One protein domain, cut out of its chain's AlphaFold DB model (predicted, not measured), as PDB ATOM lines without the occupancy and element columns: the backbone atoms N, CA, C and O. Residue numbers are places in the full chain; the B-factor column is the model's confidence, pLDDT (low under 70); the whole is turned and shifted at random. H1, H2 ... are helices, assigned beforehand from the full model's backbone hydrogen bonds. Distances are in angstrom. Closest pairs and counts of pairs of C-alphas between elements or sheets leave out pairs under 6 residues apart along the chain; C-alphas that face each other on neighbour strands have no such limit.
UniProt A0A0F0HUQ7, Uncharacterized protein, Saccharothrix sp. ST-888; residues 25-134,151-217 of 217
ATOM      1  N   GLY A  25      76.369 -74.852   5.033       57.38
ATOM      2  CA  GLY A  25      75.293 -75.592   4.357       57.38
ATOM      3  C   GLY A  25      75.405 -75.553   2.831       57.38
ATOM      4  O   GLY A  25      75.963 -74.606   2.274       57.38
ATOM      5  N   ASP A  26      74.857 -76.568   2.153       80.69
ATOM      6  CA  ASP A  26      74.776 -76.610   0.689       80.69
ATOM      7  C   ASP A  26      74.023 -75.371   0.177       80.69
ATOM      8  O   ASP A  26      72.869 -75.118   0.534       80.69
ATOM      9  N   VAL A  27      74.685 -74.574  -0.662       77.69
ATOM     10  CA  VAL A  27      74.099 -73.382  -1.288       77.69
ATOM     11  C   VAL A  27      72.820 -73.747  -2.048       77.69
ATOM     12  O   VAL A  27      71.877 -72.957  -2.061       77.69
ATOM     13  N   CYS A  28      72.745 -74.950  -2.628       81.12
ATOM     14  CA  CYS A  28      71.533 -75.442  -3.278       81.12
ATOM     15  C   CYS A  28      70.377 -75.608  -2.284       81.12
ATOM     16  O   CYS A  28      69.258 -75.195  -2.594       81.12
ATOM     17  N   ASP A  29      70.637 -76.137  -1.087       80.38
ATOM     18  CA  ASP A  29      69.622 -76.287  -0.040       80.38
ATOM     19  C   ASP A  29      69.124 -74.921   0.443       80.38
ATOM     20  O   ASP A  29      67.918 -74.714   0.589       80.38
ATOM     21  N   LEU A  30      70.032 -73.956   0.623       82.44
ATOM     22  CA  LEU A  30      69.679 -72.591   1.019       82.44
ATOM     23  C   LEU A  30      68.815 -71.893  -0.043       82.44
ATOM     24  O   LEU A  30      67.812 -71.257   0.291       82.44
ATOM     25  N   VAL A  31      69.169 -72.028  -1.324       87.38
ATOM     26  CA  VAL A  31      68.372 -71.489  -2.437       87.38
ATOM     27  C   VAL A  31      66.993 -72.145  -2.475       87.38
ATOM     28  O   VAL A  31      65.993 -71.437  -2.563       87.38
ATOM     29  N   GLN A  32      66.899 -73.470  -2.338       88.75
ATOM     30  CA  GLN A  32      65.610 -74.168  -2.325       88.75
ATOM     31  C   GLN A  32      64.727 -73.751  -1.142       88.75
ATOM     32  O   GLN A  32      63.525 -73.549  -1.316       88.75
ATOM     33  N   GLN A  33      65.301 -73.597   0.053       86.00
ATOM     34  CA  GLN A  33      64.573 -73.102   1.224       86.00
ATOM     35  C   GLN A  33      64.085 -71.666   1.013       86.00
ATOM     36  O   GLN A  33      62.945 -71.352   1.352       86.00
ATOM     37  N   SER A  34      64.914 -70.823   0.396       84.94
ATOM     38  CA  SER A  34      64.565 -69.434   0.082       84.94
ATOM     39  C   SER A  34      63.433 -69.350  -0.943       84.94
ATOM     40  O   SER A  34      62.497 -68.579  -0.754       84.94
ATOM     41  N   VAL A  35      63.470 -70.184  -1.989       87.81
ATOM     42  CA  VAL A  35      62.393 -70.284  -2.989       87.81
ATOM     43  C   VAL A  35      61.088 -70.725  -2.332       87.81
ATOM     44  O   VAL A  35      60.082 -70.044  -2.490       87.81
ATOM     45  N   ARG A  36      61.104 -71.785  -1.513       89.25
ATOM     46  CA  ARG A  36      59.898 -72.250  -0.801       89.25
ATOM     47  C   ARG A  36      59.332 -71.192   0.148       89.25
ATOM     48  O   ARG A  36      58.117 -71.062   0.274       89.25
ATOM     49  N   ALA A  37      60.199 -70.442   0.830       85.88
ATOM     50  CA  ALA A  37      59.778 -69.345   1.697       85.88
ATOM     51  C   ALA A  37      59.136 -68.203   0.893       85.88
ATOM     52  O   ALA A  37      58.098 -67.684   1.300       85.88
ATOM     53  N   ALA A  38      59.708 -67.855  -0.263       85.94
ATOM     54  CA  ALA A  38      59.151 -66.852  -1.163       85.94
ATOM     55  C   ALA A  38      57.804 -67.293  -1.760       85.94
ATOM     56  O   ALA A  38      56.852 -66.522  -1.726       85.94
ATOM     57  N   GLU A  39      57.688 -68.536  -2.238       90.25
ATOM     58  CA  GLU A  39      56.432 -69.112  -2.746       90.25
ATOM     59  C   GLU A  39      55.327 -69.067  -1.689       90.25
ATOM     60  O   GLU A  39      54.207 -68.647  -1.973       90.25
ATOM     61  N   ARG A  40      55.654 -69.436  -0.444       91.31
ATOM     62  CA  ARG A  40      54.711 -69.351   0.672       91.31
ATOM     63  C   ARG A  40      54.282 -67.911   0.951       91.31
ATOM     64  O   ARG A  40      53.102 -67.675   1.179       91.31
ATOM     65  N   ALA A  41      55.219 -66.965   0.936       89.00
ATOM     66  CA  ALA A  41      54.907 -65.556   1.150       89.00
ATOM     67  C   ALA A  41      54.006 -64.993   0.039       89.00
ATOM     68  O   ALA A  41      53.074 -64.258   0.344       89.00
ATOM     69  N   PHE A  42      54.235 -65.362  -1.227       89.50
ATOM     70  CA  PHE A  42      53.355 -64.965  -2.328       89.50
ATOM     71  C   PHE A  42      51.962 -65.579  -2.211       89.50
ATOM     72  O   PHE A  42      50.989 -64.851  -2.342       89.50
ATOM     73  N   GLY A  43      51.859 -66.866  -1.865       92.56
ATOM     74  CA  GLY A  43      50.558 -67.494  -1.628       92.56
ATOM     75  C   GLY A  43      49.763 -66.826  -0.499       92.56
ATOM     76  O   GLY A  43      48.545 -66.714  -0.585       92.56
ATOM     77  N   GLU A  44      50.443 -66.336   0.538       93.25
ATOM     78  CA  GLU A  44      49.801 -65.601   1.633       93.25
ATOM     79  C   GLU A  44      49.380 -64.178   1.220       93.25
ATOM     80  O   GLU A  44      48.340 -63.690   1.657       93.25
ATOM     81  N   LEU A  45      50.142 -63.518   0.341       91.12
ATOM     82  CA  LEU A  45      49.737 -62.240  -0.251       91.12
ATOM     83  C   LEU A  45      48.500 -62.405  -1.146       91.12
ATOM     84  O   LEU A  45      47.557 -61.632  -1.007       91.12
ATOM     85  N   ASP A  46      48.460 -63.449  -1.979       92.75
ATOM     86  CA  ASP A  46      47.292 -63.768  -2.811       92.75
ATOM     87  C   ASP A  46      46.048 -64.052  -1.948       92.75
ATOM     88  O   ASP A  46      44.930 -63.666  -2.293       92.75
ATOM     89  N   ALA A  47      46.230 -64.705  -0.793       93.75
ATOM     90  CA  ALA A  47      45.155 -64.940   0.166       93.75
ATOM     91  C   ALA A  47      44.638 -63.634   0.798       93.75
ATOM     92  O   ALA A  47      43.422 -63.481   0.947       93.75
ATOM     93  N   CYS A  48      45.529 -62.690   1.125       92.44
ATOM     94  CA  CYS A  48      45.147 -61.357   1.602       92.44
ATOM     95  C   CYS A  48      44.313 -60.599   0.558       92.44
ATOM     96  O   CYS A  48      43.270 -60.037   0.893       92.44
ATOM     97  N   ASP A  49      44.735 -60.616  -0.709       91.38
ATOM     98  CA  ASP A  49      44.024 -59.929  -1.793       91.38
ATOM     99  C   ASP A  49      42.635 -60.554  -2.027       91.38
ATOM    100  O   ASP A  49      41.625 -59.849  -2.098       91.38
ATOM    101  N   ALA A  50      42.547 -61.889  -2.033       94.25
ATOM    102  CA  ALA A  50      41.274 -62.599  -2.152       94.25
ATOM    103  C   ALA A  50      40.318 -62.328  -0.973       94.25
ATOM    104  O   ALA A  50      39.093 -62.324  -1.146       94.25
ATOM    105  N   LEU A  51      40.858 -62.119   0.234       94.69
ATOM    106  CA  LEU A  51      40.081 -61.715   1.403       94.69
ATOM    107  C   LEU A  51      39.517 -60.306   1.216       94.69
ATOM    108  O   LEU A  51      38.324 -60.111   1.446       94.69
ATOM    109  N   LEU A  52      40.322 -59.350   0.748       91.75
ATOM    110  CA  LEU A  52      39.870 -57.981   0.501       91.75
ATOM    111  C   LEU A  52      38.761 -57.920  -0.563       91.75
ATOM    112  O   LEU A  52      37.761 -57.222  -0.372       91.75
ATOM    113  N   ASP A  53      38.881 -58.695  -1.643       93.00
ATOM    114  CA  ASP A  53      37.842 -58.804  -2.676       93.00
ATOM    115  C   ASP A  53      36.531 -59.363  -2.107       93.00
ATOM    116  O   ASP A  53      35.442 -58.831  -2.357       93.00
ATOM    117  N   ARG A  54      36.622 -60.421  -1.290       94.94
ATOM    118  CA  ARG A  54      35.459 -61.010  -0.615       94.94
ATOM    119  C   ARG A  54      34.821 -60.024   0.355       94.94
ATOM    120  O   ARG A  54      33.597 -59.900   0.358       94.94
ATOM    121  N   ALA A  55      35.628 -59.323   1.143       94.50
ATOM    122  CA  ALA A  55      35.145 -58.348   2.102       94.50
ATOM    123  C   ALA A  55      34.469 -57.164   1.407       94.50
ATOM    124  O   ALA A  55      33.388 -56.743   1.803       94.50
ATOM    125  N   THR A  56      35.016 -56.702   0.285       93.50
ATOM    126  CA  THR A  56      34.375 -55.685  -0.558       93.50
ATOM    127  C   THR A  56      32.995 -56.157  -1.039       93.50
ATOM    128  O   THR A  56      32.011 -55.420  -0.950       93.50
ATOM    129  N   ALA A  57      32.880 -57.402  -1.512       95.38
ATOM    130  CA  ALA A  57      31.601 -57.966  -1.948       95.38
ATOM    131  C   ALA A  57      30.592 -58.119  -0.792       95.38
ATOM    132  O   ALA A  57      29.425 -57.757  -0.944       95.38
ATOM    133  N   GLN A  58      31.039 -58.608   0.366       96.06
ATOM    134  CA  GLN A  58      30.207 -58.745   1.565       96.06
ATOM    135  C   GLN A  58      29.743 -57.387   2.100       96.06
ATOM    136  O   GLN A  58      28.564 -57.223   2.397       96.06
ATOM    137  N   GLY A  59      30.626 -56.387   2.144       95.25
ATOM    138  CA  GLY A  59      30.276 -55.025   2.541       95.25
ATOM    139  C   GLY A  59      29.200 -54.415   1.639       95.25
ATOM    140  O   GLY A  59      28.285 -53.755   2.127       95.25
ATOM    141  N   ARG A  60      29.250 -54.677   0.325       95.50
ATOM    142  CA  ARG A  60      28.209 -54.220  -0.613       95.50
ATOM    143  C   ARG A  60      26.865 -54.886  -0.338       95.50
ATOM    144  O   ARG A  60      25.855 -54.191  -0.339       95.50
ATOM    145  N   ALA A  61      26.860 -56.188  -0.053       96.94
ATOM    146  CA  ALA A  61      25.645 -56.897   0.341       96.94
ATOM    147  C   ALA A  61      25.059 -56.329   1.648       96.94
ATOM    148  O   ALA A  61      23.871 -56.025   1.700       96.94
ATOM    149  N   LEU A  62      25.895 -56.071   2.663       96.62
ATOM    150  CA  LEU A  62      25.460 -55.421   3.907       96.62
ATOM    151  C   LEU A  62      24.863 -54.028   3.650       96.62
ATOM    152  O   LEU A  62      23.852 -53.668   4.249       96.62
ATOM    153  N   ALA A  63      25.443 -53.251   2.732       96.31
ATOM    154  CA  ALA A  63      24.910 -51.948   2.345       96.31
ATOM    155  C   ALA A  63      23.546 -52.051   1.636       96.31
ATOM    156  O   ALA A  63      22.663 -51.220   1.849       96.31
ATOM    157  N   GLU A  64      23.356 -53.055   0.779       97.00
ATOM    158  CA  GLU A  64      22.062 -53.327   0.146       97.00
ATOM    159  C   GLU A  64      21.004 -53.718   1.181       97.00
ATOM    160  O   GLU A  64      19.893 -53.184   1.154       97.00
ATOM    161  N   ASP A  65      21.359 -54.596   2.116       97.62
ATOM    162  CA  ASP A  65      20.489 -55.039   3.203       97.62
ATOM    163  C   ASP A  65      20.086 -53.864   4.101       97.62
ATOM    164  O   ASP A  65      18.900 -53.686   4.388       97.62
ATOM    165  N   LEU A  66      21.040 -52.997   4.444       97.38
ATOM    166  CA  LEU A  66      20.798 -51.765   5.191       97.38
ATOM    167  C   LEU A  66      19.821 -50.840   4.465       97.38
ATOM    168  O   LEU A  66      18.892 -50.321   5.079       97.38
ATOM    169  N   GLY A  67      19.990 -50.665   3.151       96.50
ATOM    170  CA  GLY A  67      19.063 -49.884   2.335       96.50
ATOM    171  C   GLY A  67      17.637 -50.443   2.365       96.50
ATOM    172  O   GLY A  67      16.681 -49.674   2.448       96.50
ATOM    173  N   ARG A  68      17.482 -51.776   2.351       97.56
ATOM    174  CA  ARG A  68      16.165 -52.423   2.480       97.56
ATOM    175  C   ARG A  68      15.558 -52.214   3.866       97.56
ATOM    176  O   ARG A  68      14.386 -51.864   3.940       97.56
ATOM    177  N   LEU A  69      16.334 -52.394   4.938       96.88
ATOM    178  CA  LEU A  69      15.855 -52.204   6.313       96.88
ATOM    179  C   LEU A  69      15.478 -50.751   6.602       96.88
ATOM    180  O   LEU A  69      14.429 -50.502   7.189       96.88
ATOM    181  N   ALA A  70      16.287 -49.793   6.145       94.88
ATOM    182  CA  ALA A  70      16.008 -48.372   6.317       94.88
ATOM    183  C   ALA A  70      14.731 -47.944   5.575       94.88
ATOM    184  O   ALA A  70      13.964 -47.141   6.100       94.88
ATOM    185  N   ALA A  71      14.460 -48.512   4.393       94.00
ATOM    186  CA  ALA A  71      13.251 -48.218   3.619       94.00
ATOM    187  C   ALA A  71      11.953 -48.696   4.293       94.00
ATOM    188  O   ALA A  71      10.897 -48.115   4.055       94.00
ATOM    189  N   VAL A  72      12.024 -49.743   5.118       96.38
ATOM    190  CA  VAL A  72      10.897 -50.228   5.938       96.38
ATOM    191  C   VAL A  72      10.997 -49.778   7.397       96.38
ATOM    192  O   VAL A  72      10.270 -50.284   8.245       96.38
ATOM    193  N   GLU A  73      11.920 -48.856   7.685       95.12
ATOM    194  CA  GLU A  73      12.162 -48.279   9.009       95.12
ATOM    195  C   GLU A  73      12.383 -49.320  10.120       95.12
ATOM    196  O   GLU A  73      11.993 -49.135  11.275       95.12
ATOM    197  N   ASN A  74      13.037 -50.434   9.781       94.62
ATOM    198  CA  ASN A  74      13.318 -51.503  10.731       94.62
ATOM    199  C   ASN A  74      14.496 -51.130  11.640       94.62
ATOM    200  O   ASN A  74      15.656 -51.413  11.352       94.62
ATOM    201  N   GLU A  75      14.163 -50.501  12.765       94.75
ATOM    202  CA  GLU A  75      15.114 -50.079  13.795       94.75
ATOM    203  C   GLU A  75      15.846 -51.252  14.474       94.75
ATOM    204  O   GLU A  75      16.978 -51.088  14.924       94.75
ATOM    205  N   GLN A  76      15.226 -52.431  14.549       95.44
ATOM    206  CA  GLN A  76      15.703 -53.541  15.381       95.44
ATOM    207  C   GLN A  76      16.836 -54.342  14.734       95.44
ATOM    208  O   GLN A  76      17.722 -54.819  15.442       95.44
ATOM    209  N   ASP A  77      16.829 -54.460  13.405       95.56
ATOM    210  CA  ASP A  77      17.774 -55.317  12.679       95.56
ATOM    211  C   ASP A  77      19.030 -54.568  12.189       95.56
ATOM    212  O   ASP A  77      20.067 -55.186  11.936       95.56
ATOM    213  N   ILE A  78      18.981 -53.232  12.097       95.56
ATOM    214  CA  ILE A  78      20.126 -52.407  11.668       95.56
ATOM    215  C   ILE A  78      21.362 -52.570  12.578       95.56
ATOM    216  O   ILE A  78      22.456 -52.712  12.026       95.56
ATOM    217  N   PRO A  79      21.257 -52.628  13.924       96.88
ATOM    218  CA  PRO A  79      22.415 -52.863  14.790       96.88
ATOM    219  C   PRO A  79      23.184 -54.142  14.442       96.88
ATOM    220  O   PRO A  79      24.411 -54.129  14.376       96.88
ATOM    221  N   CYS A  80      22.472 -55.232  14.134       96.56
ATOM    222  CA  CYS A  80      23.099 -56.498  13.758       96.56
ATOM    223  C   CYS A  80      23.891 -56.381  12.444       96.56
ATOM    224  O   CYS A  80      24.949 -56.996  12.307       96.56
ATOM    225  N   LEU A  81      23.407 -55.588  11.478       96.50
ATOM    226  CA  LEU A  81      24.155 -55.303  10.249       96.50
ATOM    227  C   LEU A  81      25.409 -54.467  10.520       96.50
ATOM    228  O   LEU A  81      26.460 -54.751   9.946       96.50
ATOM    229  N   LEU A  82      25.316 -53.451  11.385       96.25
ATOM    230  CA  LEU A  82      26.467 -52.621  11.751       96.25
ATOM    231  C   LEU A  82      27.531 -53.436  12.501       96.25
ATOM    232  O   LEU A  82      28.722 -53.258  12.251       96.25
ATOM    233  N   ASP A  83      27.131 -54.386  13.345       97.50
ATOM    234  CA  ASP A  83      28.060 -55.307  14.008       97.50
ATOM    235  C   ASP A  83      28.742 -56.261  13.019       97.50
ATOM    236  O   ASP A  83      29.953 -56.474  13.100       97.50
ATOM    237  N   ALA A  84      28.003 -56.797  12.042       96.56
ATOM    238  CA  ALA A  84      28.588 -57.613  10.974       96.56
ATOM    239  C   ALA A  84      29.617 -56.819  10.152       96.56
ATOM    240  O   ALA A  84      30.670 -57.333   9.777       96.56
ATOM    241  N   LEU A  85      29.337 -55.539   9.918       95.69
ATOM    242  CA  LEU A  85      30.228 -54.629   9.219       95.69
ATOM    243  C   LEU A  85      31.509 -54.326  10.024       95.69
ATOM    244  O   LEU A  85      32.597 -54.309   9.447       95.69
ATOM    245  N   LYS A  86      31.403 -54.158  11.350       96.06
ATOM    246  CA  LYS A  86      32.556 -54.023  12.264       96.06
ATOM    247  C   LYS A  86      33.438 -55.273  12.244       96.06
ATOM    248  O   LYS A  86      34.650 -55.167  12.095       96.06
ATOM    249  N   GLN A  87      32.835 -56.460  12.310       96.25
ATOM    250  CA  GLN A  87      33.571 -57.728  12.240       96.25
ATOM    251  C   GLN A  87      34.332 -57.883  10.920       96.25
ATOM    252  O   GLN A  87      35.476 -58.339  10.910       96.25
ATOM    253  N   LEU A  88      33.707 -57.478   9.813       95.00
ATOM    254  CA  LEU A  88      34.323 -57.508   8.495       95.00
ATOM    255  C   LEU A  88      35.519 -56.554   8.398       95.00
ATOM    256  O   LEU A  88      36.576 -56.927   7.890       95.00
ATOM    257  N   ALA A  89      35.366 -55.339   8.925       94.38
ATOM    258  CA  ALA A  89      36.450 -54.373   9.042       94.38
ATOM    259  C   ALA A  89      37.629 -54.938   9.855       94.38
ATOM    260  O   ALA A  89      38.766 -54.895   9.389       94.38
ATOM    261  N   ASP A  90      37.367 -55.541  11.017       94.62
ATOM    262  CA  ASP A  90      38.400 -56.148  11.866       94.62
ATOM    263  C   ASP A  90      39.126 -57.319  11.182       94.62
ATOM    264  O   ASP A  90      40.309 -57.571  11.426       94.62
ATOM    265  N   GLU A  91      38.430 -58.088  10.342       95.00
ATOM    266  CA  GLU A  91      39.039 -59.141   9.525       95.00
ATOM    267  C   GLU A  91      39.989 -58.565   8.470       95.00
ATOM    268  O   GLU A  91      41.141 -59.001   8.385       95.00
ATOM    269  N   VAL A  92      39.555 -57.539   7.734       94.19
ATOM    270  CA  VAL A  92      40.396 -56.863   6.736       94.19
ATOM    271  C   VAL A  92      41.622 -56.230   7.385       94.19
ATOM    272  O   VAL A  92      42.724 -56.394   6.870       94.19
ATOM    273  N   GLN A  93      41.475 -55.575   8.540       92.19
ATOM    274  CA  GLN A  93      42.606 -54.945   9.227       92.19
ATOM    275  C   GLN A  93      43.686 -55.958   9.629       92.19
ATOM    276  O   GLN A  93      44.868 -55.744   9.356       92.19
ATOM    277  N   ARG A  94      43.297 -57.111  10.184       92.75
ATOM    278  CA  ARG A  94      44.243 -58.196  10.511       92.75
ATOM    279  C   ARG A  94      44.937 -58.763   9.268       92.75
ATOM    280  O   ARG A  94      46.127 -59.088   9.305       92.75
ATOM    281  N   SER A  95      44.205 -58.874   8.162       92.81
ATOM    282  CA  SER A  95      44.766 -59.293   6.874       92.81
ATOM    283  C   SER A  95      45.774 -58.267   6.340       92.81
ATOM    284  O   SER A  95      46.865 -58.631   5.902       92.81
ATOM    285  N   GLU A  96      45.465 -56.975   6.437       90.50
ATOM    286  CA  GLU A  96      46.344 -55.885   6.003       90.50
ATOM    287  C   GLU A  96      47.630 -55.791   6.835       90.50
ATOM    288  O   GLU A  96      48.707 -55.550   6.286       90.50
ATOM    289  N   GLU A  97      47.565 -56.040   8.145       89.94
ATOM    290  CA  GLU A  97      48.754 -56.154   9.000       89.94
ATOM    291  C   GLU A  97      49.686 -57.279   8.529       89.94
ATOM    292  O   GLU A  97      50.902 -57.084   8.411       89.94
ATOM    293  N   THR A  98      49.111 -58.435   8.186       90.62
ATOM    294  CA  THR A  98      49.849 -59.585   7.645       90.62
ATOM    295  C   THR A  98      50.482 -59.236   6.296       90.62
ATOM    296  O   THR A  98      51.682 -59.449   6.092       90.62
ATOM    297  N   ARG A  99      49.716 -58.604   5.399       89.06
ATOM    298  CA  ARG A  99      50.184 -58.150   4.083       89.06
ATOM    299  C   ARG A  99      51.358 -57.173   4.193       89.06
ATOM    300  O   ARG A  99      52.354 -57.327   3.479       89.06
ATOM    301  N   ARG A 100      51.292 -56.193   5.106       87.81
ATOM    302  CA  ARG A 100      52.382 -55.228   5.364       87.81
ATOM    303  C   ARG A 100      53.645 -55.925   5.864       87.81
ATOM    304  O   ARG A 100      54.734 -55.668   5.349       87.81
ATOM    305  N   LEU A 101      53.507 -56.851   6.814       89.38
ATOM    306  CA  LEU A 101      54.631 -57.626   7.340       89.38
ATOM    307  C   LEU A 101      55.319 -58.451   6.242       89.38
ATOM    308  O   LEU A 101      56.543 -58.398   6.115       89.38
ATOM    309  N   LEU A 102      54.551 -59.150   5.404       88.75
ATOM    310  CA  LEU A 102      55.089 -59.934   4.287       88.75
ATOM    311  C   LEU A 102      55.762 -59.056   3.231       88.75
ATOM    312  O   LEU A 102      56.856 -59.373   2.765       88.75
ATOM    313  N   THR A 103      55.154 -57.919   2.893       87.00
ATOM    314  CA  THR A 103      55.713 -56.961   1.925       87.00
ATOM    315  C   THR A 103      57.067 -56.430   2.405       87.00
ATOM    316  O   THR A 103      58.022 -56.354   1.624       87.00
ATOM    317  N   ARG A 104      57.191 -56.153   3.709       86.62
ATOM    318  CA  ARG A 104      58.448 -55.748   4.345       86.62
ATOM    319  C   ARG A 104      59.502 -56.856   4.313       86.62
ATOM    320  O   ARG A 104      60.646 -56.576   3.963       86.62
ATOM    321  N   ILE A 105      59.130 -58.097   4.637       86.31
ATOM    322  CA  ILE A 105      60.038 -59.262   4.591       86.31
ATOM    323  C   ILE A 105      60.576 -59.488   3.174       86.31
ATOM    324  O   ILE A 105      61.756 -59.782   3.003       86.31
ATOM    325  N   LEU A 106      59.739 -59.296   2.155       84.56
ATOM    326  CA  LEU A 106      60.125 -59.414   0.747       84.56
ATOM    327  C   LEU A 106      60.913 -58.200   0.218       84.56
ATOM    328  O   LEU A 106      61.221 -58.148  -0.972       84.56
ATOM    329  N   GLY A 107      61.227 -57.215   1.067       84.50
ATOM    330  CA  GLY A 107      61.999 -56.028   0.695       84.50
ATOM    331  C   GLY A 107      61.258 -55.055  -0.225       84.50
ATOM    332  O   GLY A 107      61.892 -54.214  -0.856       84.50
ATOM    333  N   ARG A 108      59.925 -55.149  -0.318       77.69
ATOM    334  CA  ARG A 108      59.103 -54.344  -1.238       77.69
ATOM    335  C   ARG A 108      58.705 -52.964  -0.691       77.69
ATOM    336  O   ARG A 108      57.976 -52.244  -1.363       77.69
ATOM    337  N   GLY A 109      59.229 -52.571   0.475       67.69
ATOM    338  CA  GLY A 109      58.916 -51.296   1.133       67.69
ATOM    339  C   GLY A 109      57.487 -51.239   1.686       67.69
ATOM    340  O   GLY A 109      56.688 -52.144   1.459       67.69
ATOM    341  N   GLU A 110      57.165 -50.195   2.450       66.44
ATOM    342  CA  GLU A 110      55.765 -49.934   2.806       66.44
ATOM    343  C   GLU A 110      55.031 -49.407   1.565       66.44
ATOM    344  O   GLU A 110      55.581 -48.551   0.863       66.44
ATOM    345  N   PRO A 111      53.811 -49.887   1.271       64.12
ATOM    346  CA  PRO A 111      52.996 -49.275   0.232       64.12
ATOM    347  C   PRO A 111      52.782 -47.790   0.561       64.12
ATOM    348  O   PRO A 111      52.542 -47.441   1.718       64.12
ATOM    349  N   GLU A 112      52.886 -46.918  -0.448       63.19
ATOM    350  CA  GLU A 112      52.651 -45.481  -0.275       63.19
ATOM    351  C   GLU A 112      51.300 -45.237   0.404       63.19
ATOM    352  O   GLU A 112      50.299 -45.887   0.081       63.19
ATOM    353  N   ALA A 113      51.282 -44.288   1.346       61.03
ATOM    354  CA  ALA A 113      50.056 -43.861   1.998       61.03
ATOM    355  C   ALA A 113      49.082 -43.372   0.922       61.03
ATOM    356  O   ALA A 113      49.309 -42.350   0.271       61.03
ATOM    357  N   ARG A 114      48.004 -44.130   0.707       65.12
ATOM    358  CA  ARG A 114      46.928 -43.695  -0.177       65.12
ATOM    359  C   ARG A 114      46.262 -42.503   0.492       65.12
ATOM    360  O   ARG A 114      45.892 -42.571   1.659       65.12
ATOM    361  N   TRP A 115      46.143 -41.399  -0.239       61.66
ATOM    362  CA  TRP A 115      45.326 -40.287   0.220       61.66
ATOM    363  C   TRP A 115      43.872 -40.745   0.245       61.66
ATOM    364  O   TRP A 115      43.274 -40.966  -0.811       61.66
ATOM    365  N   THR A 116      43.309 -40.867   1.440       73.69
ATOM    366  CA  THR A 116      41.896 -41.186   1.609       73.69
ATOM    367  C   THR A 116      41.128 -39.898   1.849       73.69
ATOM    368  O   THR A 116      41.510 -39.061   2.666       73.69
ATOM    369  N   ALA A 117      40.056 -39.688   1.082       77.31
ATOM    370  CA  ALA A 117      39.212 -38.519   1.282       77.31
ATOM    371  C   ALA A 117      38.537 -38.584   2.669       77.31
ATOM    372  O   ALA A 117      38.167 -39.677   3.106       77.31
ATOM    373  N   PRO A 118      38.319 -37.442   3.340       87.25
ATOM    374  CA  PRO A 118      37.725 -37.416   4.675       87.25
ATOM    375  C   PRO A 118      36.327 -38.050   4.698       87.25
ATOM    376  O   PRO A 118      35.607 -38.039   3.686       87.25
ATOM    377  N   VAL A 119      35.949 -38.610   5.847       91.12
ATOM    378  CA  VAL A 119      34.589 -39.105   6.096       91.12
ATOM    379  C   VAL A 119      33.658 -37.898   6.296       91.12
ATOM    380  O   VAL A 119      33.943 -37.045   7.133       91.12
ATOM    381  N   PRO A 120      32.578 -37.746   5.506       92.94
ATOM    382  CA  PRO A 120      31.613 -36.678   5.716       92.94
ATOM    383  C   PRO A 120      30.836 -36.933   7.006       92.94
ATOM    384  O   PRO A 120      30.345 -38.039   7.208       92.94
ATOM    385  N   HIS A 121      30.685 -35.898   7.826       95.06
ATOM    386  CA  HIS A 121      29.928 -35.964   9.073       95.06
ATOM    387  C   HIS A 121      28.538 -35.358   8.906       95.06
ATOM    388  O   HIS A 121      28.419 -34.268   8.334       95.06
ATOM    389  N   LEU A 122      27.518 -36.044   9.427       95.62
ATOM    390  CA  LEU A 122      26.157 -35.535   9.535       95.62
ATOM    391  C   LEU A 122      25.837 -35.164  10.985       95.62
ATOM    392  O   LEU A 122      25.746 -36.020  11.863       95.62
ATOM    393  N   SER A 123      25.620 -33.875  11.229       94.06
ATOM    394  CA  SER A 123      25.122 -33.357  12.499       94.06
ATOM    395  C   SER A 123      23.634 -33.023  12.421       94.06
ATOM    396  O   SER A 123      23.064 -32.804  11.353       94.06
ATOM    397  N   GLU A 124      22.997 -32.937  13.585       92.06
ATOM    398  CA  GLU A 124      21.590 -32.549  13.692       92.06
ATOM    399  C   GLU A 124      21.313 -31.146  13.122       92.06
ATOM    400  O   GLU A 124      20.256 -30.915  12.543       92.06
ATOM    401  N   GLU A 125      22.278 -30.227  13.214       92.75
ATOM    402  CA  GLU A 125      22.174 -28.855  12.692       92.75
ATOM    403  C   GLU A 125      22.055 -28.796  11.162       92.75
ATOM    404  O   GLU A 125      21.578 -27.806  10.610       92.75
ATOM    405  N   GLN A 126      22.503 -29.845  10.468       92.88
ATOM    406  CA  GLN A 126      22.405 -29.955   9.014       92.88
ATOM    407  C   GLN A 126      21.051 -30.514   8.563       92.88
ATOM    408  O   GLN A 126      20.742 -30.466   7.371       92.88
ATOM    409  N   LEU A 127      20.246 -31.041   9.491       93.44
ATOM    410  CA  LEU A 127      18.915 -31.545   9.193       93.44
ATOM    411  C   LEU A 127      17.902 -30.396   9.071       93.44
ATOM    412  O   LEU A 127      18.042 -29.369   9.739       93.44
ATOM    413  N   PRO A 128      16.832 -30.566   8.272       89.56
ATOM    414  CA  PRO A 128      15.745 -29.605   8.225       89.56
ATOM    415  C   PRO A 128      15.187 -29.339   9.629       89.56
ATOM    416  O   PRO A 128      14.977 -30.294  10.393       89.56
ATOM    417  N   PRO A 129      14.920 -28.067   9.973       88.81
ATOM    418  CA  PRO A 129      14.292 -27.734  11.239       88.81
ATOM    419  C   PRO A 129      12.869 -28.298  11.278       88.81
ATOM    420  O   PRO A 129      12.148 -28.266  10.277       88.81
ATOM    421  N   VAL A 130      12.467 -28.807  12.442       87.38
ATOM    422  CA  VAL A 130      11.094 -29.263  12.679       87.38
ATOM    423  C   VAL A 130      10.217 -28.024  12.900       87.38
ATOM    424  O   VAL A 130      10.530 -27.230  13.789       87.38
ATOM    425  N   PRO A 131       9.154 -27.813  12.101       83.50
ATOM    426  CA  PRO A 131       8.276 -26.659  12.260       83.50
ATOM    427  C   PRO A 131       7.640 -26.631  13.651       83.50
ATOM    428  O   PRO A 131       6.988 -27.592  14.054       83.50
ATOM    429  N   SER A 132       7.766 -25.509  14.360       78.81
ATOM    430  CA  SER A 132       7.067 -25.277  15.625       78.81
ATOM    431  C   SER A 132       5.872 -24.348  15.434       78.81
ATOM    432  O   SER A 132       5.943 -23.356  14.708       78.81
ATOM    433  N   VAL A 133       4.785 -24.609  16.166       67.62
ATOM    434  CA  VAL A 133       3.597 -23.731  16.221       67.62
ATOM    435  C   VAL A 133       3.962 -22.321  16.725       67.62
ATOM    436  O   VAL A 133       3.245 -21.358  16.463       67.62
ATOM    437  N   TYR A 134       5.090 -22.181  17.428       64.06
ATOM    438  CA  TYR A 134       5.580 -20.907  17.959       64.06
ATOM    439  C   TYR A 134       6.511 -20.139  17.005       64.06
ATOM    440  O   TYR A 134       6.749 -18.952  17.241       64.06
ATOM    441  N   MET A 151      -3.499 -24.216  11.518       61.56
ATOM    442  CA  MET A 151      -3.502 -25.602  11.999       61.56
ATOM    443  C   MET A 151      -3.706 -26.623  10.872       61.56
ATOM    444  O   MET A 151      -3.058 -27.668  10.875       61.56
ATOM    445  N   ALA A 152      -4.549 -26.317   9.878       67.38
ATOM    446  CA  ALA A 152      -4.785 -27.199   8.732       67.38
ATOM    447  C   ALA A 152      -3.532 -27.396   7.858       67.38
ATOM    448  O   ALA A 152      -3.330 -28.472   7.300       67.38
ATOM    449  N   GLY A 153      -2.673 -26.375   7.753       75.12
ATOM    450  CA  GLY A 153      -1.406 -26.463   7.023       75.12
ATOM    451  C   GLY A 153      -0.223 -26.965   7.854       75.12
ATOM    452  O   GLY A 153       0.827 -27.244   7.279       75.12
ATOM    453  N   PHE A 154      -0.347 -27.040   9.182       81.31
ATOM    454  CA  PHE A 154       0.760 -27.376  10.082       81.31
ATOM    455  C   PHE A 154       1.099 -28.871  10.056       81.31
ATOM    456  O   PHE A 154       2.250 -29.224   9.816       81.31
ATOM    457  N   ALA A 155       0.100 -29.751  10.203       84.50
ATOM    458  CA  ALA A 155       0.329 -31.199  10.255       84.50
ATOM    459  C   ALA A 155       1.025 -31.768   8.994       84.50
ATOM    460  O   ALA A 155       2.026 -32.463   9.154       84.50
ATOM    461  N   PRO A 156       0.633 -31.411   7.749       88.50
ATOM    462  CA  PRO A 156       1.341 -31.886   6.554       88.50
ATOM    463  C   PRO A 156       2.786 -31.378   6.451       88.50
ATOM    464  O   PRO A 156       3.652 -32.052   5.898       88.50
ATOM    465  N   ARG A 157       3.066 -30.172   6.966       88.62
ATOM    466  CA  ARG A 157       4.422 -29.600   6.984       88.62
ATOM    467  C   ARG A 157       5.302 -30.278   8.031       88.62
ATOM    468  O   ARG A 157       6.470 -30.532   7.750       88.62
ATOM    469  N   LEU A 158       4.735 -30.592   9.192       90.25
ATOM    470  CA  LEU A 158       5.395 -31.358  10.245       90.25
ATOM    471  C   LEU A 158       5.731 -32.778   9.767       90.25
ATOM    472  O   LEU A 158       6.873 -33.217   9.890       90.25
ATOM    473  N   GLU A 159       4.776 -33.454   9.123       92.19
ATOM    474  CA  GLU A 159       4.977 -34.772   8.512       92.19
ATOM    475  C   GLU A 159       6.074 -34.747   7.440       92.19
ATOM    476  O   GLU A 159       6.992 -35.569   7.467       92.19
ATOM    477  N   ALA A 160       6.041 -33.761   6.535       93.38
ATOM    478  CA  ALA A 160       7.060 -33.605   5.500       93.38
ATOM    479  C   ALA A 160       8.461 -33.343   6.082       93.38
ATOM    480  O   ALA A 160       9.444 -33.883   5.573       93.38
ATOM    481  N   ALA A 161       8.565 -32.543   7.149       94.25
ATOM    482  CA  ALA A 161       9.836 -32.273   7.816       94.25
ATOM    483  C   ALA A 161      10.422 -33.542   8.448       94.25
ATOM    484  O   ALA A 161      11.597 -33.847   8.235       94.25
ATOM    485  N   HIS A 162       9.605 -34.324   9.159       95.69
ATOM    486  CA  HIS A 162      10.032 -35.600   9.742       95.69
ATOM    487  C   HIS A 162      10.443 -36.617   8.678       95.69
ATOM    488  O   HIS A 162      11.510 -37.224   8.786       95.69
ATOM    489  N   ALA A 163       9.648 -36.763   7.615       95.56
ATOM    490  CA  ALA A 163       9.973 -37.646   6.499       95.56
ATOM    491  C   ALA A 163      11.317 -37.273   5.850       95.56
ATOM    492  O   ALA A 163      12.141 -38.144   5.574       95.56
ATOM    493  N   GLU A 164      11.576 -35.978   5.655       96.69
ATOM    494  CA  GLU A 164      12.837 -35.501   5.091       96.69
ATOM    495  C   GLU A 164      14.028 -35.755   6.029       96.69
ATOM    496  O   GLU A 164      15.069 -36.228   5.568       96.69
ATOM    497  N   ARG A 165      13.888 -35.518   7.341       97.69
ATOM    498  CA  ARG A 165      14.936 -35.819   8.339       97.69
ATOM    499  C   ARG A 165      15.302 -37.308   8.341       97.69
ATOM    500  O   ARG A 165      16.484 -37.656   8.279       97.69
ATOM    501  N   ILE A 166      14.301 -38.190   8.336       97.38
ATOM    502  CA  ILE A 166      14.481 -39.653   8.265       97.38
ATOM    503  C   ILE A 166      15.155 -40.052   6.947       97.38
ATOM    504  O   ILE A 166      16.077 -40.873   6.928       97.38
ATOM    505  N   ARG A 167      14.738 -39.453   5.828       97.19
ATOM    506  CA  ARG A 167      15.321 -39.720   4.508       97.19
ATOM    507  C   ARG A 167      16.788 -39.293   4.437       97.19
ATOM    508  O   ARG A 167      17.603 -40.033   3.891       97.19
ATOM    509  N   GLN A 168      17.137 -38.118   4.956       97.81
ATOM    510  CA  GLN A 168      18.513 -37.613   4.930       97.81
ATOM    511  C   GLN A 168      19.455 -38.458   5.786       97.81
ATOM    512  O   GLN A 168      20.501 -38.883   5.298       97.81
ATOM    513  N   THR A 169      19.059 -38.760   7.022       98.06
ATOM    514  CA  THR A 169      19.855 -39.584   7.944       98.06
ATOM    515  C   THR A 169      20.043 -41.011   7.418       98.06
ATOM    516  O   THR A 169      21.170 -41.499   7.369       98.06
ATOM    517  N   SER A 170      18.985 -41.655   6.908       97.44
ATOM    518  CA  SER A 170      19.103 -42.985   6.285       97.44
ATOM    519  C   SER A 170      19.955 -42.983   5.009       97.44
ATOM    520  O   SER A 170      20.753 -43.897   4.794       97.44
ATOM    521  N   SER A 171      19.836 -41.946   4.171       97.75
ATOM    522  CA  SER A 171      20.649 -41.800   2.954       97.75
ATOM    523  C   SER A 171      22.129 -41.614   3.278       97.75
ATOM    524  O   SER A 171      22.976 -42.195   2.598       97.75
ATOM    525  N   HIS A 172      22.440 -40.826   4.308       98.00
ATOM    526  CA  HIS A 172      23.808 -40.612   4.773       98.00
ATOM    527  C   HIS A 172      24.407 -41.887   5.363       98.00
ATOM    528  O   HIS A 172      25.481 -42.300   4.940       98.00
ATOM    529  N   LEU A 173      23.666 -42.586   6.231       97.50
ATOM    530  CA  LEU A 173      24.088 -43.872   6.790       97.50
ATOM    531  C   LEU A 173      24.418 -44.882   5.679       97.50
ATOM    532  O   LEU A 173      25.481 -45.506   5.678       97.50
ATOM    533  N   LEU A 174      23.536 -44.997   4.682       97.06
ATOM    534  CA  LEU A 174      23.746 -45.860   3.524       97.06
ATOM    535  C   LEU A 174      24.966 -45.437   2.695       97.06
ATOM    536  O   LEU A 174      25.714 -46.294   2.225       97.06
ATOM    537  N   ALA A 175      25.177 -44.135   2.493       96.25
ATOM    538  CA  ALA A 175      26.334 -43.623   1.768       96.25
ATOM    539  C   ALA A 175      27.649 -43.950   2.494       96.25
ATOM    540  O   ALA A 175      28.587 -44.423   1.850       96.25
ATOM    541  N   THR A 176      27.693 -43.776   3.818       96.06
ATOM    542  CA  THR A 176      28.848 -44.112   4.664       96.06
ATOM    543  C   THR A 176      29.188 -45.598   4.565       96.06
ATOM    544  O   THR A 176      30.322 -45.950   4.231       96.06
ATOM    545  N   VAL A 177      28.201 -46.486   4.731       95.25
ATOM    546  CA  VAL A 177      28.420 -47.941   4.639       95.25
ATOM    547  C   VAL A 177      28.836 -48.373   3.228       95.25
ATOM    548  O   VAL A 177      29.760 -49.171   3.074       95.25
ATOM    549  N   ARG A 178      28.226 -47.812   2.175       94.75
ATOM    550  CA  ARG A 178      28.620 -48.098   0.781       94.75
ATOM    551  C   ARG A 178      30.050 -47.693   0.481       94.75
ATOM    552  O   ARG A 178      30.746 -48.417  -0.227       94.75
ATOM    553  N   ARG A 179      30.472 -46.533   0.982       92.62
ATOM    554  CA  ARG A 179      31.830 -46.035   0.779       92.62
ATOM    555  C   ARG A 179      32.845 -46.907   1.510       92.62
ATOM    556  O   ARG A 179      33.892 -47.209   0.954       92.62
ATOM    557  N   MET A 180      32.501 -47.376   2.706       91.19
ATOM    558  CA  MET A 180      33.338 -48.317   3.442       91.19
ATOM    559  C   MET A 180      33.441 -49.689   2.776       91.19
ATOM    560  O   MET A 180      34.497 -50.300   2.827       91.19
ATOM    561  N   ALA A 181      32.412 -50.135   2.058       88.75
ATOM    562  CA  ALA A 181      32.468 -51.323   1.201       88.75
ATOM    563  C   ALA A 181      33.226 -51.108  -0.134       88.75
ATOM    564  O   ALA A 181      33.007 -51.836  -1.111       88.75
ATOM    565  N   GLY A 182      34.058 -50.067  -0.211       86.50
ATOM    566  CA  GLY A 182      34.858 -49.685  -1.370       86.50
ATOM    567  C   GLY A 182      36.350 -50.019  -1.226       86.50
ATOM    568  O   GLY A 182      36.759 -50.695  -0.283       86.50
ATOM    569  N   PRO A 183      37.186 -49.538  -2.163       79.94
ATOM    570  CA  PRO A 183      38.646 -49.674  -2.106       79.94
ATOM    571  C   PRO A 183      39.289 -49.145  -0.813       79.94
ATOM    572  O   PRO A 183      40.398 -49.548  -0.462       79.94
ATOM    573  N   GLU A 184      38.613 -48.228  -0.125       85.38
ATOM    574  CA  GLU A 184      39.043 -47.611   1.126       85.38
ATOM    575  C   GLU A 184      38.908 -48.539   2.347       85.38
ATOM    576  O   GLU A 184      39.429 -48.212   3.408       85.38
ATOM    577  N   LEU A 185      38.291 -49.722   2.210       86.12
ATOM    578  CA  LEU A 185      38.168 -50.719   3.287       86.12
ATOM    579  C   LEU A 185      39.527 -51.173   3.856       86.12
ATOM    580  O   LEU A 185      39.618 -51.606   5.002       86.12
ATOM    581  N   ALA A 186      40.596 -51.071   3.064       85.69
ATOM    582  CA  ALA A 186      41.953 -51.402   3.492       85.69
ATOM    583  C   ALA A 186      42.633 -50.288   4.319       85.69
ATOM    584  O   ALA A 186      43.724 -50.506   4.850       85.69
ATOM    585  N   ASP A 187      42.036 -49.094   4.428       88.62
ATOM    586  CA  ASP A 187      42.573 -47.984   5.218       88.62
ATOM    587  C   ASP A 187      42.011 -48.004   6.657       88.62
ATOM    588  O   ASP A 187      40.828 -47.716   6.858       88.62
ATOM    589  N   PRO A 188      42.845 -48.296   7.680       87.94
ATOM    590  CA  PRO A 188      42.411 -48.340   9.074       87.94
ATOM    591  C   PRO A 188      41.798 -47.035   9.581       87.94
ATOM    592  O   PRO A 188      40.837 -47.078  10.348       87.94
ATOM    593  N   ALA A 189      42.351 -45.885   9.186       89.75
ATOM    594  CA  ALA A 189      41.887 -44.596   9.689       89.75
ATOM    595  C   ALA A 189      40.494 -44.288   9.138       89.75
ATOM    596  O   ALA A 189      39.566 -44.011   9.896       89.75
ATOM    597  N   PHE A 190      40.334 -44.446   7.825       91.62
ATOM    598  CA  PHE A 190      39.053 -44.256   7.158       91.62
ATOM    599  C   PHE A 190      37.975 -45.221   7.660       91.62
ATOM    600  O   PHE A 190      36.842 -44.800   7.895       91.62
ATOM    601  N   VAL A 191      38.308 -46.502   7.842       93.06
ATOM    602  CA  VAL A 191      37.364 -47.500   8.361       93.06
ATOM    603  C   VAL A 191      36.923 -47.146   9.776       93.06
ATOM    604  O   VAL A 191      35.728 -47.163  10.060       93.06
ATOM    605  N   HIS A 192      37.858 -46.773  10.652       93.31
ATOM    606  CA  HIS A 192      37.526 -46.372  12.015       93.31
ATOM    607  C   HIS A 192      36.592 -45.155  12.040       93.31
ATOM    608  O   HIS A 192      35.539 -45.202  12.677       93.31
ATOM    609  N   GLU A 193      36.932 -44.095  11.303       95.31
ATOM    610  CA  GLU A 193      36.097 -42.894  11.192       95.31
ATOM    611  C   GLU A 193      34.714 -43.203  10.596       95.31
ATOM    612  O   GLU A 193      33.704 -42.713  11.098       95.31
ATOM    613  N   SER A 194      34.643 -44.064   9.577       96.00
ATOM    614  CA  SER A 194      33.380 -44.460   8.937       96.00
ATOM    615  C   SER A 194      32.475 -45.264   9.869       96.00
ATOM    616  O   SER A 194      31.261 -45.083   9.842       96.00
ATOM    617  N   LEU A 195      33.043 -46.142  10.703       96.25
ATOM    618  CA  LEU A 195      32.282 -46.911  11.693       96.25
ATOM    619  C   LEU A 195      31.706 -46.007  12.785       96.25
ATOM    620  O   LEU A 195      30.533 -46.141  13.128       96.25
ATOM    621  N   VAL A 196      32.506 -45.059  13.284       96.75
ATOM    622  CA  VAL A 196      32.039 -44.055  14.252       96.75
ATOM    623  C   VAL A 196      30.914 -43.216  13.648       96.75
ATOM    624  O   VAL A 196      29.877 -43.028  14.280       96.75
ATOM    625  N   GLU A 197      31.083 -42.751  12.410       97.94
ATOM    626  CA  GLU A 197      30.060 -41.975  11.710       97.94
ATOM    627  C   GLU A 197      28.773 -42.778  11.475       97.94
ATOM    628  O   GLU A 197      27.675 -42.246  11.644       97.94
ATOM    629  N   ALA A 198      28.881 -44.058  11.112       97.56
ATOM    630  CA  ALA A 198      27.724 -44.930  10.929       97.56
ATOM    631  C   ALA A 198      26.935 -45.107  12.237       97.56
ATOM    632  O   ALA A 198      25.711 -44.977  12.226       97.56
ATOM    633  N   ASP A 199      27.622 -45.327  13.363       97.50
ATOM    634  CA  ASP A 199      26.988 -45.434  14.681       97.50
ATOM    635  C   ASP A 199      26.287 -44.116  15.077       97.50
ATOM    636  O   ASP A 199      25.125 -44.124  15.491       97.50
ATOM    637  N   LEU A 200      26.954 -42.970  14.895       97.69
ATOM    638  CA  LEU A 200      26.384 -41.650  15.196       97.69
ATOM    639  C   LEU A 200      25.160 -41.336  14.327       97.69
ATOM    640  O   LEU A 200      24.137 -40.865  14.829       97.69
ATOM    641  N   THR A 201      25.246 -41.629  13.030       98.06
ATOM    642  CA  THR A 201      24.148 -41.402  12.084       98.06
ATOM    643  C   THR A 201      22.962 -42.308  12.384       98.06
ATOM    644  O   THR A 201      21.815 -41.870  12.293       98.06
ATOM    645  N   PHE A 202      23.215 -43.563  12.760       97.88
ATOM    646  CA  PHE A 202      22.162 -44.486  13.161       97.88
ATOM    647  C   PHE A 202      21.418 -43.978  14.400       97.88
ATOM    648  O   PHE A 202      20.190 -43.930  14.396       97.88
ATOM    649  N   GLU A 203      22.133 -43.505  15.420       97.94
ATOM    650  CA  GLU A 203      21.507 -42.896  16.598       97.94
ATOM    651  C   GLU A 203      20.700 -41.635  16.248       97.94
ATOM    652  O   GLU A 203      19.598 -41.439  16.766       97.94
ATOM    653  N   LEU A 204      21.185 -40.802  15.322       97.81
ATOM    654  CA  LEU A 204      20.440 -39.638  14.834       97.81
ATOM    655  C   LEU A 204      19.165 -40.039  14.074       97.81
ATOM    656  O   LEU A 204      18.105 -39.444  14.279       97.81
ATOM    657  N   TRP A 205      19.236 -41.074  13.239       97.94
ATOM    658  CA  TRP A 205      18.080 -41.631  12.535       97.94
ATOM    659  C   TRP A 205      17.032 -42.186  13.512       97.94
ATOM    660  O   TRP A 205      15.845 -41.883  13.379       97.94
ATOM    661  N   ARG A 206      17.460 -42.917  14.553       97.94
ATOM    662  CA  ARG A 206      16.573 -43.415  15.622       97.94
ATOM    663  C   ARG A 206      15.852 -42.289  16.352       97.94
ATOM    664  O   ARG A 206      14.656 -42.405  16.619       97.94
ATOM    665  N   ARG A 207      16.559 -41.194  16.651       97.25
ATOM    666  CA  ARG A 207      15.951 -39.991  17.241       97.25
ATOM    667  C   ARG A 207      14.906 -39.391  16.312       97.25
ATOM    668  O   ARG A 207      13.787 -39.195  16.753       97.25
ATOM    669  N   CYS A 208      15.200 -39.244  15.018       96.50
ATOM    670  CA  CYS A 208      14.219 -38.749  14.045       96.50
ATOM    671  C   CYS A 208      12.951 -39.623  13.984       96.50
ATOM    672  O   CYS A 208      11.843 -39.098  13.893       96.50
ATOM    673  N   LEU A 209      13.088 -40.952  14.066       96.38
ATOM    674  CA  LEU A 209      11.936 -41.856  14.159       96.38
ATOM    675  C   LEU A 209      11.164 -41.684  15.472       96.38
ATOM    676  O   LEU A 209       9.938 -41.768  15.480       96.38
ATOM    677  N   ALA A 210      11.859 -41.497  16.596       96.25
ATOM    678  CA  ALA A 210      11.230 -41.243  17.888       96.25
ATOM    679  C   ALA A 210      10.475 -39.906  17.902       96.25
ATOM    680  O   ALA A 210       9.315 -39.892  18.296       96.25
ATOM    681  N   ASP A 211      11.086 -38.832  17.403       94.25
ATOM    682  CA  ASP A 211      10.478 -37.501  17.320       94.25
ATOM    683  C   ASP A 211       9.216 -37.529  16.453       94.25
ATOM    684  O   ASP A 211       8.167 -37.048  16.872       94.25
ATOM    685  N   ARG A 212       9.269 -38.192  15.287       94.88
ATOM    686  CA  ARG A 212       8.085 -38.358  14.433       94.88
ATOM    687  C   ARG A 212       6.947 -39.078  15.159       94.88
ATOM    688  O   ARG A 212       5.806 -38.648  15.046       94.88
ATOM    689  N   ARG A 213       7.250 -40.163  15.883       94.75
ATOM    690  CA  ARG A 213       6.256 -40.908  16.680       94.75
ATOM    691  C   ARG A 213       5.656 -40.031  17.781       94.75
ATOM    692  O   ARG A 213       4.466 -40.098  18.024       94.75
ATOM    693  N   LEU A 214       6.460 -39.192  18.434       92.88
ATOM    694  CA  LEU A 214       5.980 -38.287  19.485       92.88
ATOM    695  C   LEU A 214       5.085 -37.160  18.952       92.88
ATOM    696  O   LEU A 214       4.173 -36.729  19.655       92.88
ATOM    697  N   ASP A 215       5.365 -36.675  17.744       88.44
ATOM    698  CA  ASP A 215       4.685 -35.520  17.158       88.44
ATOM    699  C   ASP A 215       3.440 -35.883  16.331       88.44
ATOM    700  O   ASP A 215       2.557 -35.035  16.166       88.44
ATOM    701  N   LEU A 216       3.386 -37.095  15.761       87.25
ATOM    702  CA  LEU A 216       2.356 -37.507  14.795       87.25
ATOM    703  C   LEU A 216       1.479 -38.692  15.238       87.25
ATOM    704  O   LEU A 216       0.409 -38.852  14.643       87.25
ATOM    705  N   ASP A 217       1.895 -39.494  16.229       83.94
ATOM    706  CA  ASP A 217       1.080 -40.591  16.796       83.94
ATOM    707  C   ASP A 217       0.319 -40.146  18.061       83.94
ATOM    708  O   ASP A 217      -0.854 -40.566  18.219       83.94
TER     709      ASP A 217
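This is residues 25 to 134 and 151 to 217 of the 217 residues of an uncharacterized protein of Saccharothrix sp. ST-888 (UniProt A0A0F0HUQ7). Two pairs of long helices, H1 with H2 and H3 with H5, are staggered along one axis and overlap lengthwise in part, making a long rod-like bundle of four aligned helices. The short H4 sits in the overlap, residues 25 to 36 stick out at one end, and the stretch 106 to 134, with no named element, runs back along the rod. The printed part has 177 residues, with five named helices, H1 to H5 in chain order, and no named strand: all helix. It is only just loose, close to extended, with a radius of gyration of the C-alphas of 23.2 A and spans of 94 by 27 by 15 A.

H1, residues 27 to 71, and H2, residues 78 to 105, form a helical hairpin: they touch at Cys 48 and Ser 95, C-alphas 5.7 A apart and the closest, at a shallow tilt of 20 degrees, opposite ways. With residues 59 to 70 alone H1 touches H3, residues 151 to 180; the closest C-alphas, of Ala 63 and Arg 178, are 5.6 A apart. H3 touches H5, residues 188 to 216, opposite ways at a shallow tilt of 18 degrees, closest at C-alphas 169 and 205, 5.3 A. H2 touches H5 with residues 82 to 93 alone, closest at C-alphas 93 and 188, 6.6 A. H4, residues 183 to 186, touches H2, closest at C-alphas 92 and 186, 6.5 A. H1 and H5 are apart. In H1, H2 and H5 every O i to N i+4 pair is within hydrogen-bond range, in H3 23 of 26; H4 is too short for such a pair.

H1 is 66.0 A long from C-alpha 27 at (74.099, -73.382, -1.288); H2 is 41.1 A, H3 44.1 A, H4 6.7 A, and H5 41.9 A, ending at C-alpha 216 (2.356, -37.507, 14.795).

The C-alphas of Asp 26 and Met 151, the farthest apart, are 94.1 A from each other. Residues 135 to 150 are not printed, and C-alphas 134 and 151 are 11.8 A apart across the cut. Of the links printed whole, none is long. The pLDDT is under 70 at residues 25, 109 to 115, 133 to 134 and 151 to 152.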